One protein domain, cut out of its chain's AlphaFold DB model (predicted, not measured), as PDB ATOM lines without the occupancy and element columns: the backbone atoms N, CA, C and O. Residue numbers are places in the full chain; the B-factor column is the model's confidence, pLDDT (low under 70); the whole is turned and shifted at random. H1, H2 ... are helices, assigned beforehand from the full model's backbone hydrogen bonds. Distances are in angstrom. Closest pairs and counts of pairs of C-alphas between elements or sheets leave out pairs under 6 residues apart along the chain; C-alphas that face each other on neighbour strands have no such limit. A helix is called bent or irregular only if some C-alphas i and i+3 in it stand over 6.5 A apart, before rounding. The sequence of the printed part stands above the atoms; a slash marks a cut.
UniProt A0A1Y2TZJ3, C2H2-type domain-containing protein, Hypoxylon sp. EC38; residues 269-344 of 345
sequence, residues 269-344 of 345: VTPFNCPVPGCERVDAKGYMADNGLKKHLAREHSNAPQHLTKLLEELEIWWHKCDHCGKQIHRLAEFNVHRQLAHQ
ATOM      1  N   VAL A 269     -13.450  42.483  16.769       90.75
ATOM      2  CA  VAL A 269     -12.973  42.450  18.159       90.75
ATOM      3  C   VAL A 269     -13.391  43.733  18.869       90.75
ATOM      4  O   VAL A 269     -13.322  44.824  18.295       90.75
ATOM      5  N   THR A 270     -13.781  43.621  20.139       92.38
ATOM      6  CA  THR A 270     -13.922  44.778  21.032       92.38
ATOM      7  C   THR A 270     -13.092  44.577  22.304       92.38
ATOM      8  O   THR A 270     -12.859  43.438  22.702       92.38
ATOM      9  N   PRO A 271     -12.590  45.643  22.960       88.31
ATOM     10  CA  PRO A 271     -11.678  45.469  24.095       88.31
ATOM     11  C   PRO A 271     -12.332  44.939  25.382       88.31
ATOM     12  O   PRO A 271     -11.623  44.488  26.285       88.31
ATOM     13  N   PHE A 272     -13.663  45.016  25.497       89.81
ATOM     14  CA  PHE A 272     -14.409  44.678  26.710       89.81
ATOM     15  C   PHE A 272     -15.598  43.756  26.391       89.81
ATOM     16  O   PHE A 272     -16.745  44.200  26.287       89.81
ATOM     17  N   ASN A 273     -15.317  42.462  26.249       91.38
ATOM     18  CA  ASN A 273     -16.329  41.415  26.088       91.38
ATOM     19  C   ASN A 273     -16.968  41.058  27.444       91.38
ATOM     20  O   ASN A 273     -16.342  41.215  28.494       91.38
ATOM     21  N   CYS A 274     -18.210  40.569  27.438       92.06
ATOM     22  CA  CYS A 274     -18.851  40.063  28.649       92.06
ATOM     23  C   CYS A 274     -18.259  38.699  29.050       92.06
ATOM     24  O   CYS A 274     -18.271  37.784  28.228       92.06
ATOM     25  N   PRO A 275     -17.764  38.526  30.292       89.00
ATOM     26  CA  PRO A 275     -17.177  37.264  30.748       89.00
ATOM     27  C   PRO A 275     -18.216  36.213  31.183       89.00
ATOM     28  O   PRO A 275     -17.830  35.123  31.596       89.00
ATOM     29  N   VAL A 276     -19.517  36.529  31.155       88.69
ATOM     30  CA  VAL A 276     -20.579  35.608  31.588       88.69
ATOM     31  C   VAL A 276     -20.834  34.558  30.495       88.69
ATOM     32  O   VAL A 276     -21.215  34.942  29.385       88.69
ATOM     33  N   PRO A 277     -20.668  33.248  30.775       89.56
ATOM     34  CA  PRO A 277     -20.920  32.195  29.792       89.56
ATOM     35  C   PRO A 277     -22.344  32.262  29.230       89.56
ATOM     36  O   PRO A 277     -23.307  32.432  29.976       89.56
ATOM     37  N   GLY A 278     -22.474  32.132  27.908       91.94
ATOM     38  CA  GLY A 278     -23.758  32.231  27.205       91.94
ATOM     39  C   GLY A 278     -24.257  33.658  26.942       91.94
ATOM     40  O   GLY A 278     -25.304  33.815  26.320       91.94
ATOM     41  N   CYS A 279     -23.539  34.708  27.359       94.38
ATOM     42  CA  CYS A 279     -23.907  36.076  26.996       94.38
ATOM     43  C   CYS A 279     -23.522  36.409  25.544       94.38
ATOM     44  O   CYS A 279     -22.372  36.254  25.140       94.38
ATOM     45  N   GLU A 280     -24.453  36.980  24.774       94.94
ATOM     46  CA  GLU A 280     -24.203  37.429  23.395       94.94
ATOM     47  C   GLU A 280     -23.233  38.620  23.267       94.94
ATOM     48  O   GLU A 280     -22.863  39.000  22.155       94.94
ATOM     49  N   ARG A 281     -22.840  39.268  24.371       94.50
ATOM     50  CA  ARG A 281     -21.997  40.479  24.371       94.50
ATOM     51  C   ARG A 281     -20.502  40.166  24.297       94.50
ATOM     52  O   ARG A 281     -19.697  40.751  25.022       94.50
ATOM     53  N   VAL A 282     -20.148  39.267  23.389       90.50
ATOM     54  CA  VAL A 282     -18.776  38.879  23.050       90.50
ATOM     55  C   VAL A 282     -18.371  39.432  21.680       90.50
ATOM     56  O   VAL A 282     -19.215  39.898  20.907       90.50
ATOM     57  N   ASP A 283     -17.069  39.435  21.403       88.44
ATOM     58  CA  ASP A 283     -16.467  39.843  20.131       88.44
ATOM     59  C   ASP A 283     -17.010  41.190  19.625       88.44
ATOM     60  O   ASP A 283     -17.051  42.171  20.371       88.44
ATOM     61  N   ALA A 284     -17.477  41.260  18.375       90.44
ATOM     62  CA  ALA A 284     -18.005  42.470  17.747       90.44
ATOM     63  C   ALA A 284     -19.254  43.056  18.439       90.44
ATOM     64  O   ALA A 284     -19.597  44.220  18.189       90.44
ATOM     65  N   LYS A 285     -19.953  42.279  19.281       93.56
ATOM     66  CA  LYS A 285     -21.128  42.718  20.062       93.56
ATOM     67  C   LYS A 285     -20.761  43.281  21.446       93.56
ATOM     68  O   LYS A 285     -21.647  43.848  22.101       93.56
ATOM     69  N   GLY A 286     -19.504  43.134  21.876       92.31
ATOM     70  CA  GLY A 286     -18.980  43.648  23.142       92.31
ATOM     71  C   GLY A 286     -18.817  45.175  23.187       92.31
ATOM     72  O   GLY A 286     -19.364  45.923  22.367       92.31
ATOM     73  N   TYR A 287     -18.097  45.660  24.201       92.56
ATOM     74  CA  TYR A 287     -18.051  47.074  24.571       92.56
ATOM     75  C   TYR A 287     -16.708  47.742  24.249       92.56
ATOM     76  O   TYR A 287     -15.632  47.162  24.347       92.56
ATOM     77  N   MET A 288     -16.780  49.033  23.910       88.44
ATOM     78  CA  MET A 288     -15.617  49.887  23.615       88.44
ATOM     79  C   MET A 288     -15.086  50.663  24.824       88.44
ATOM     80  O   MET A 288     -14.102  51.397  24.714       88.44
ATOM     81  N   ALA A 289     -15.757  50.546  25.966       88.38
ATOM     82  CA  ALA A 289     -15.393  51.193  27.213       88.38
ATOM     83  C   ALA A 289     -15.832  50.323  28.393       88.38
ATOM     84  O   ALA A 289     -16.957  49.821  28.403       88.38
ATOM     85  N   ASP A 290     -14.971  50.237  29.403       83.38
ATOM     86  CA  ASP A 290     -15.207  49.556  30.680       83.38
ATOM     87  C   ASP A 290     -16.555  49.950  31.321       83.38
ATOM     88  O   ASP A 290     -17.388  49.097  31.613       83.38
ATOM     89  N   ASN A 291     -16.860  51.251  31.392       84.88
ATOM     90  CA  ASN A 291     -18.153  51.750  31.887       84.88
ATOM     91  C   ASN A 291     -19.377  51.203  31.121       84.88
ATOM     92  O   ASN A 291     -20.473  51.156  31.681       84.88
ATOM     93  N   GLY A 292     -19.226  50.812  29.851       91.31
ATOM     94  CA  GLY A 292     -20.283  50.162  29.072       91.31
ATOM     95  C   GLY A 292     -20.504  48.714  29.508       91.31
ATOM     96  O   GLY A 292     -21.642  48.324  29.768       91.31
ATOM     97  N   LEU A 293     -19.413  47.960  29.670       91.06
ATOM     98  CA  LEU A 293     -19.437  46.593  30.191       91.06
ATOM     99  C   LEU A 293     -19.992  46.559  31.626       91.06
ATOM    100  O   LEU A 293     -20.933  45.815  31.893       91.06
ATOM    101  N   LYS A 294     -19.511  47.432  32.521       85.81
ATOM    102  CA  LYS A 294     -20.014  47.574  33.903       85.81
ATOM    103  C   LYS A 294     -21.528  47.824  33.960       85.81
ATOM    104  O   LYS A 294     -22.228  47.174  34.733       85.81
ATOM    105  N   LYS A 295     -22.060  48.712  33.107       88.94
ATOM    106  CA  LYS A 295     -23.510  48.979  33.013       88.94
ATOM    107  C   LYS A 295     -24.312  47.788  32.484       88.94
ATOM    108  O   LYS A 295     -25.433  47.577  32.932       88.94
ATOM    109  N   HIS A 296     -23.763  47.029  31.537       92.94
ATOM    110  CA  HIS A 296     -24.393  45.812  31.027       92.94
ATOM    111  C   HIS A 296     -24.457  44.718  32.094       92.94
ATOM    112  O   HIS A 296     -25.533  44.175  32.332       92.94
ATOM    113  N   LEU A 297     -23.340  44.466  32.780       88.50
ATOM    114  CA  LEU A 297     -23.252  43.497  33.872       88.50
ATOM    115  C   LEU A 297     -24.271  43.810  34.975       88.50
ATOM    116  O   LEU A 297     -25.045  42.942  35.353       88.50
ATOM    117  N   ALA A 298     -24.356  45.068  35.415       86.69
ATOM    118  CA  ALA A 298     -25.318  45.481  36.438       86.69
ATOM    119  C   ALA A 298     -26.798  45.303  36.032       86.69
ATOM    120  O   ALA A 298     -27.650  45.157  36.906       86.69
ATOM    121  N   ARG A 299     -27.112  45.340  34.729       91.38
ATOM    122  CA  ARG A 299     -28.484  45.223  34.203       91.38
ATOM    123  C   ARG A 299     -28.885  43.787  33.884       91.38
ATOM    124  O   ARG A 299     -29.866  43.290  34.416       91.38
ATOM    125  N   GLU A 300     -28.142  43.158  32.981       93.25
ATOM    126  CA  GLU A 300     -28.497  41.865  32.380       93.25
ATOM    127  C   GLU A 300     -27.936  40.690  33.202       93.25
ATOM    128  O   GLU A 300     -28.336  39.541  33.031       93.25
ATOM    129  N   HIS A 301     -27.000  40.979  34.112       88.88
ATOM    130  CA  HIS A 301     -26.302  40.008  34.947       88.88
ATOM    131  C   HIS A 301     -26.286  40.448  36.420       88.88
ATOM    132  O   HIS A 301     -25.298  40.267  37.126       88.88
ATOM    133  N   SER A 302     -27.401  41.006  36.905       80.88
ATOM    134  CA  SER A 302     -27.583  41.430  38.305       80.88
ATOM    135  C   SER A 302     -27.378  40.299  39.328       80.88
ATOM    136  O   SER A 302     -26.945  40.559  40.447       80.88
ATOM    137  N   ASN A 303     -27.633  39.050  38.920       73.75
ATOM    138  CA  ASN A 303     -27.367  37.830  39.690       73.75
ATOM    139  C   ASN A 303     -25.976  37.217  39.431       73.75
ATOM    140  O   ASN A 303     -25.674  36.163  39.994       73.75
ATOM    141  N   ALA A 304     -25.128  37.809  38.578       61.00
ATOM    142  CA  ALA A 304     -23.766  37.306  38.430       61.00
ATOM    143  C   ALA A 304     -23.036  37.430  39.775       61.00
ATOM    144  O   ALA A 304     -23.157  38.455  40.452       61.00
ATOM    145  N   PRO A 305     -22.303  36.384  40.194       54.16
ATOM    146  CA  PRO A 305     -21.763  36.307  41.541       54.16
ATOM    147  C   PRO A 305     -20.844  37.492  41.841       54.16
ATOM    148  O   PRO A 305     -20.182  38.017  40.950       54.16
ATOM    149  N   GLN A 306     -20.710  37.837  43.126       59.03
ATOM    150  CA  GLN A 306     -19.771  38.855  43.633       59.03
ATOM    151  C   GLN A 306     -18.323  38.639  43.144       59.03
ATOM    152  O   GLN A 306     -17.534  39.579  43.086       59.03
ATOM    153  N   HIS A 307     -18.006  37.413  42.713       54.62
ATOM    154  CA  HIS A 307     -16.833  37.065  41.917       54.62
ATOM    155  C   HIS A 307     -16.585  38.012  40.733       54.62
ATOM    156  O   HIS A 307     -15.438  38.192  40.371       54.62
ATOM    157  N   LEU A 308     -17.600  38.625  40.120       58.84
ATOM    158  CA  LEU A 308     -17.445  39.529  38.977       58.84
ATOM    159  C   LEU A 308     -17.033  40.946  39.418       58.84
ATOM    160  O   LEU A 308     -16.249  41.595  38.733       58.84
ATOM    161  N   THR A 309     -17.447  41.382  40.612       56.28
ATOM    162  CA  THR A 309     -16.869  42.557  41.291       56.28
ATOM    163  C   THR A 309     -15.422  42.286  41.696       56.28
ATOM    164  O   THR A 309     -14.560  43.120  41.445       56.28
ATOM    165  N   LYS A 310     -15.139  41.091  42.232       61.38
ATOM    166  CA  LYS A 310     -13.772  40.644  42.534       61.38
ATOM    167  C   LYS A 310     -12.914  40.540  41.270       61.38
ATOM    168  O   LYS A 310     -11.758  40.925  41.301       61.38
ATOM    169  N   LEU A 311     -13.491  40.103  40.148       62.12
ATOM    170  CA  LEU A 311     -12.841  40.108  38.840       62.12
ATOM    171  C   LEU A 311     -12.538  41.555  38.446       62.12
ATOM    172  O   LEU A 311     -11.412  41.846  38.101       62.12
ATOM    173  N   LEU A 312     -13.478  42.495  38.587       59.41
ATOM    174  CA  LEU A 312     -13.223  43.921  38.335       59.41
ATOM    175  C   LEU A 312     -12.152  44.545  39.260       59.41
ATOM    176  O   LEU A 312     -11.444  45.431  38.795       59.41
ATOM    177  N   GLU A 313     -11.982  44.076  40.503       63.22
ATOM    178  CA  GLU A 313     -10.847  44.437  41.380       63.22
ATOM    179  C   GLU A 313      -9.534  43.740  40.958       63.22
ATOM    180  O   GLU A 313      -8.475  44.362  40.937       63.22
ATOM    181  N   GLU A 314      -9.575  42.474  40.536       55.28
ATOM    182  CA  GLU A 314      -8.439  41.753  39.934       55.28
ATOM    183  C   GLU A 314      -8.047  42.349  38.561       55.28
ATOM    184  O   GLU A 314      -6.912  42.218  38.108       55.28
ATOM    185  N   LEU A 315      -8.952  43.089  37.920       56.59
ATOM    186  CA  LEU A 315      -8.704  43.901  36.730       56.59
ATOM    187  C   LEU A 315      -8.113  45.284  37.056       56.59
ATOM    188  O   LEU A 315      -7.683  45.987  36.140       56.59
ATOM    189  N   GLU A 316      -8.014  45.644  38.341       53.97
ATOM    190  CA  GLU A 316      -7.111  46.692  38.829       53.97
ATOM    191  C   GLU A 316      -5.702  46.154  39.148       53.97
ATOM    192  O   GLU A 316      -4.844  46.931  39.566       53.97
ATOM    193  N   ILE A 317      -5.397  44.865  38.914       58.28
ATOM    194  CA  ILE A 317      -4.003  44.390  38.908       58.28
ATOM    195  C   ILE A 317      -3.282  45.056  37.732       58.28
ATOM    196  O   ILE A 317      -3.657  44.914  36.572       58.28
ATOM    197  N   TRP A 318      -2.200  45.774  38.036       63.50
ATOM    198  CA  TRP A 318      -1.534  46.712  37.122       63.50
ATOM    199  C   TRP A 318      -0.766  46.028  35.973       63.50
ATOM    200  O   TRP A 318      -0.031  46.695  35.246       63.50
ATOM    201  N   TRP A 319      -0.866  44.703  35.836       76.44
ATOM    202  CA  TRP A 319      -0.200  43.884  34.825       76.44
ATOM    203  C   TRP A 319      -0.898  42.523  34.682       76.44
ATOM    204  O   TRP A 319      -1.052  41.781  35.648       76.44
ATOM    205  N   HIS A 320      -1.270  42.164  33.455       80.69
ATOM    206  CA  HIS A 320      -1.765  40.836  33.098       80.69
ATOM    207  C   HIS A 320      -0.680  40.088  32.325       80.69
ATOM    208  O   HIS A 320      -0.144  40.622  31.351       80.69
ATOM    209  N   LYS A 321      -0.351  38.860  32.732       86.50
ATOM    210  CA  LYS A 321       0.560  37.983  31.986       86.50
ATOM    211  C   LYS A 321      -0.259  37.103  31.045       86.50
ATOM    212  O   LYS A 321      -1.225  36.491  31.475       86.50
ATOM    213  N   CYS A 322       0.101  37.047  29.766       90.06
ATOM    214  CA  CYS A 322      -0.565  36.157  28.817       90.06
ATOM    215  C   CYS A 322      -0.081  34.716  28.996       90.06
ATOM    216  O   CYS A 322       1.110  34.451  28.829       90.06
ATOM    217  N   ASP A 323      -0.998  33.787  29.257       90.38
ATOM    218  CA  ASP A 323      -0.670  32.374  29.489       90.38
ATOM    219  C   ASP A 323      -0.052  31.688  28.256       90.38
ATOM    220  O   ASP A 323       0.764  30.784  28.396       90.38
ATOM    221  N   HIS A 324      -0.371  32.167  27.046       89.25
ATOM    222  CA  HIS A 324       0.117  31.591  25.786       89.25
ATOM    223  C   HIS A 324       1.518  32.066  25.373       89.25
ATOM    224  O   HIS A 324       2.264  31.302  24.772       89.25
ATOM    225  N   CYS A 325       1.889  33.323  25.652       91.81
ATOM    226  CA  CYS A 325       3.165  33.899  25.182       91.81
ATOM    227  C   CYS A 325       3.980  34.646  26.249       91.81
ATOM    228  O   CYS A 325       4.976  35.294  25.932       91.81
ATOM    229  N   GLY A 326       3.549  34.624  27.510       90.31
ATOM    230  CA  GLY A 326       4.254  35.225  28.643       90.31
ATOM    231  C   GLY A 326       4.297  36.759  28.686       90.31
ATOM    232  O   GLY A 326       4.732  37.298  29.704       90.31
ATOM    233  N   LYS A 327       3.844  37.468  27.640       88.56
ATOM    234  CA  LYS A 327       3.845  38.941  27.574       88.56
ATOM    235  C   LYS A 327       3.053  39.553  28.733       88.56
ATOM    236  O   LYS A 327       1.926  39.138  28.999       88.56
ATOM    237  N   GLN A 328       3.641  40.552  29.390       86.50
ATOM    238  CA  GLN A 328       2.988  41.363  30.418       86.50
ATOM    239  C   GLN A 328       2.341  42.596  29.778       86.50
ATOM    240  O   GLN A 328       2.983  43.295  28.994       86.50
ATOM    241  N   ILE A 329       1.071  42.858  30.093       84.88
ATOM    242  CA  ILE A 329       0.283  43.952  29.513       84.88
ATOM    243  C   ILE A 329      -0.426  44.713  30.637       84.88
ATOM    244  O   ILE A 329      -1.180  44.133  31.411       84.88
ATOM    245  N   HIS A 330      -0.190  46.023  30.727       76.75
ATOM    246  CA  HIS A 330      -0.597  46.859  31.868       76.75
ATOM    247  C   HIS A 330      -2.080  47.265  31.907       76.75
ATOM    248  O   HIS A 330      -2.510  47.932  32.845       76.75
ATOM    249  N   ARG A 331      -2.868  46.926  30.881       78.81
ATOM    250  CA  ARG A 331      -4.295  47.267  30.798       78.81
ATOM    251  C   ARG A 331      -5.091  46.085  30.269       78.81
ATOM    252  O   ARG A 331      -4.785  45.588  29.187       78.81
ATOM    253  N   LEU A 332      -6.182  45.728  30.948       79.06
ATOM    254  CA  LEU A 332      -7.097  44.673  30.503       79.06
ATOM    255  C   LEU A 332      -7.550  44.838  29.047       79.06
ATOM    256  O   LEU A 332      -7.564  43.877  28.292       79.06
ATOM    257  N   ALA A 333      -7.911  46.057  28.646       78.12
ATOM    258  CA  ALA A 333      -8.375  46.336  27.288       78.12
ATOM    259  C   ALA A 333      -7.340  45.920  26.228       78.12
ATOM    260  O   ALA A 333      -7.683  45.348  25.199       78.12
ATOM    261  N   GLU A 334      -6.061  46.185  26.500       83.88
ATOM    262  CA  GLU A 334      -4.942  45.825  25.627       83.88
ATOM    263  C   GLU A 334      -4.624  44.322  25.744       83.88
ATOM    264  O   GLU A 334      -4.296  43.691  24.742       83.88
ATOM    265  N   PHE A 335      -4.806  43.724  26.928       86.38
ATOM    266  CA  PHE A 335      -4.651  42.287  27.171       86.38
ATOM    267  C   PHE A 335      -5.700  41.436  26.442       86.38
ATOM    268  O   PHE A 335      -5.340  40.461  25.787       86.38
ATOM    269  N   ASN A 336      -6.977  41.819  26.495       83.50
ATOM    270  CA  ASN A 336      -8.065  41.147  25.783       83.50
ATOM    271  C   ASN A 336      -7.847  41.219  24.271       83.50
ATOM    272  O   ASN A 336      -7.859  40.194  23.595       83.50
ATOM    273  N   VAL A 337      -7.564  42.419  23.748       85.12
ATOM    274  CA  VAL A 337      -7.270  42.620  22.320       85.12
ATOM    275  C   VAL A 337      -6.042  41.809  21.892       85.12
ATOM    276  O   VAL A 337      -6.070  41.179  20.838       85.12
ATOM    277  N   HIS A 338      -4.988  41.757  22.716       90.25
ATOM    278  CA  HIS A 338      -3.851  40.870  22.480       90.25
ATOM    279  C   HIS A 338      -4.271  39.396  22.449       90.25
ATOM    280  O   HIS A 338      -3.891  38.688  21.520       90.25
ATOM    281  N   ARG A 339      -5.064  38.935  23.425       88.69
ATOM    282  CA  ARG A 339      -5.477  37.533  23.537       88.69
ATOM    283  C   ARG A 339      -6.255  37.067  22.304       88.69
ATOM    284  O   ARG A 339      -5.901  36.036  21.739       88.69
ATOM    285  N   GLN A 340      -7.241  37.849  21.861       86.12
ATOM    286  CA  GLN A 340      -8.056  37.509  20.690       86.12
ATOM    287  C   GLN A 340      -7.246  37.562  19.385       86.12
ATOM    288  O   GLN A 340      -7.334  36.662  18.554       86.12
ATOM    289  N   LEU A 341      -6.416  38.595  19.195       85.00
ATOM    290  CA  LEU A 341      -5.728  38.811  17.916       85.00
ATOM    291  C   LEU A 341      -4.433  38.010  17.748       85.00
ATOM    292  O   LEU A 341      -4.078  37.702  16.612       85.00
ATOM    293  N   ALA A 342      -3.721  37.697  18.834       86.44
ATOM    294  CA  ALA A 342      -2.469  36.941  18.772       86.44
ATOM    295  C   ALA A 342      -2.679  35.421  18.848       86.44
ATOM    296  O   ALA A 342      -1.902  34.693  18.236       86.44
ATOM    297  N   HIS A 343      -3.718  34.952  19.554       87.25
ATOM    298  CA  HIS A 343      -3.939  33.516  19.812       87.25
ATOM    299  C   HIS A 343      -5.235  32.961  19.201       87.25
ATOM    300  O   HIS A 343      -5.505  31.779  19.368       87.25
ATOM    301  N   GLN A 344      -6.003  33.783  18.471       75.19
ATOM    302  CA  GLN A 344      -7.259  33.404  17.794       75.19
ATOM    303  C   GLN A 344      -8.318  32.799  18.743       75.19
ATOM    304  O   GLN A 344      -8.942  31.789  18.423       75.19
TER     305      GLN A 344
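Overview. This is residues 269 to 344 of the 345 residues of the protein "C2H2-type domain-containing protein" of Hypoxylon sp. EC38 (UniProt A0A1Y2TZJ3). The three short helices are set round the model as an arch: H3 makes one side, H1 the other, and H2 spans the end between them. The loop of residues 269 to 289 folds beside H1 on the side away from H2, while residues 315 to 331 swing out from H2 and double back in a short antiparallel pairing before H3. The printed part has 76 residues, with three named helices in the order H1, H2, H3 and no named strand; its class is all helix, though only 31 of the 76 residues are in named elements. The whole is compact, with a radius of gyration of the C-alphas of 12.4 A, and its C-alphas span 34 by 25 by 20 A.

Along the chain. The longest helix, H3, holds residues 332 to 343 and measures 15.8 A from first to last C-alpha, from Leu 332 at (-7.097, 44.673, 30.503) to His 343 at (-3.939, 33.516, 19.812). H1 holds residues 290 to 300 and measures 15.4 A; its first C-alpha, that of Asp 290, is at (-15.207, 49.556, 30.680). H2 is residues 307 to 314, and its first and last C-alphas are 9.8 A apart.

Arrangement. H3 touches no helix. H3 and H1 are only just apart, with their closest C-alphas 8.3 A from each other. H3 and H2 are apart. H1 and H2 are near each other, with 6 pairs of C-alphas within 10 A and no pair within 8 A. The centre of H3 is at (-5.827, 40.672, 23.492), that of H1 at (-22.413, 46.954, 32.424) and that of H2 at (-13.784, 41.252, 40.401). Between H2 and H3, residues 320 to 321 pair with residues 328 to 329, antiparallel. In H1, H2 and H3 every O i to N i+4 pair is within hydrogen-bond range. None of the helices is bent or irregular.

Size, cuts and confidence. The two C-alphas farthest apart are those of Arg 299 and Cys 325, at 34.8 A, while those of Val 269 and Gln 344, the first and last printed residues, are 10.7 A apart. The link from H2 to H3, with 17 residues, is long, and the link from H1 to H2, with 6, is short but not tight. Residues 269 to 289, before H1, hold no named element, and their C-alphas lie 5 to 15 A from the mean of all C-alphas. The printed part has no cut. Its mean pLDDT is 81.8; residues 304 to 318 are under 70, and the mean of H2 is 59.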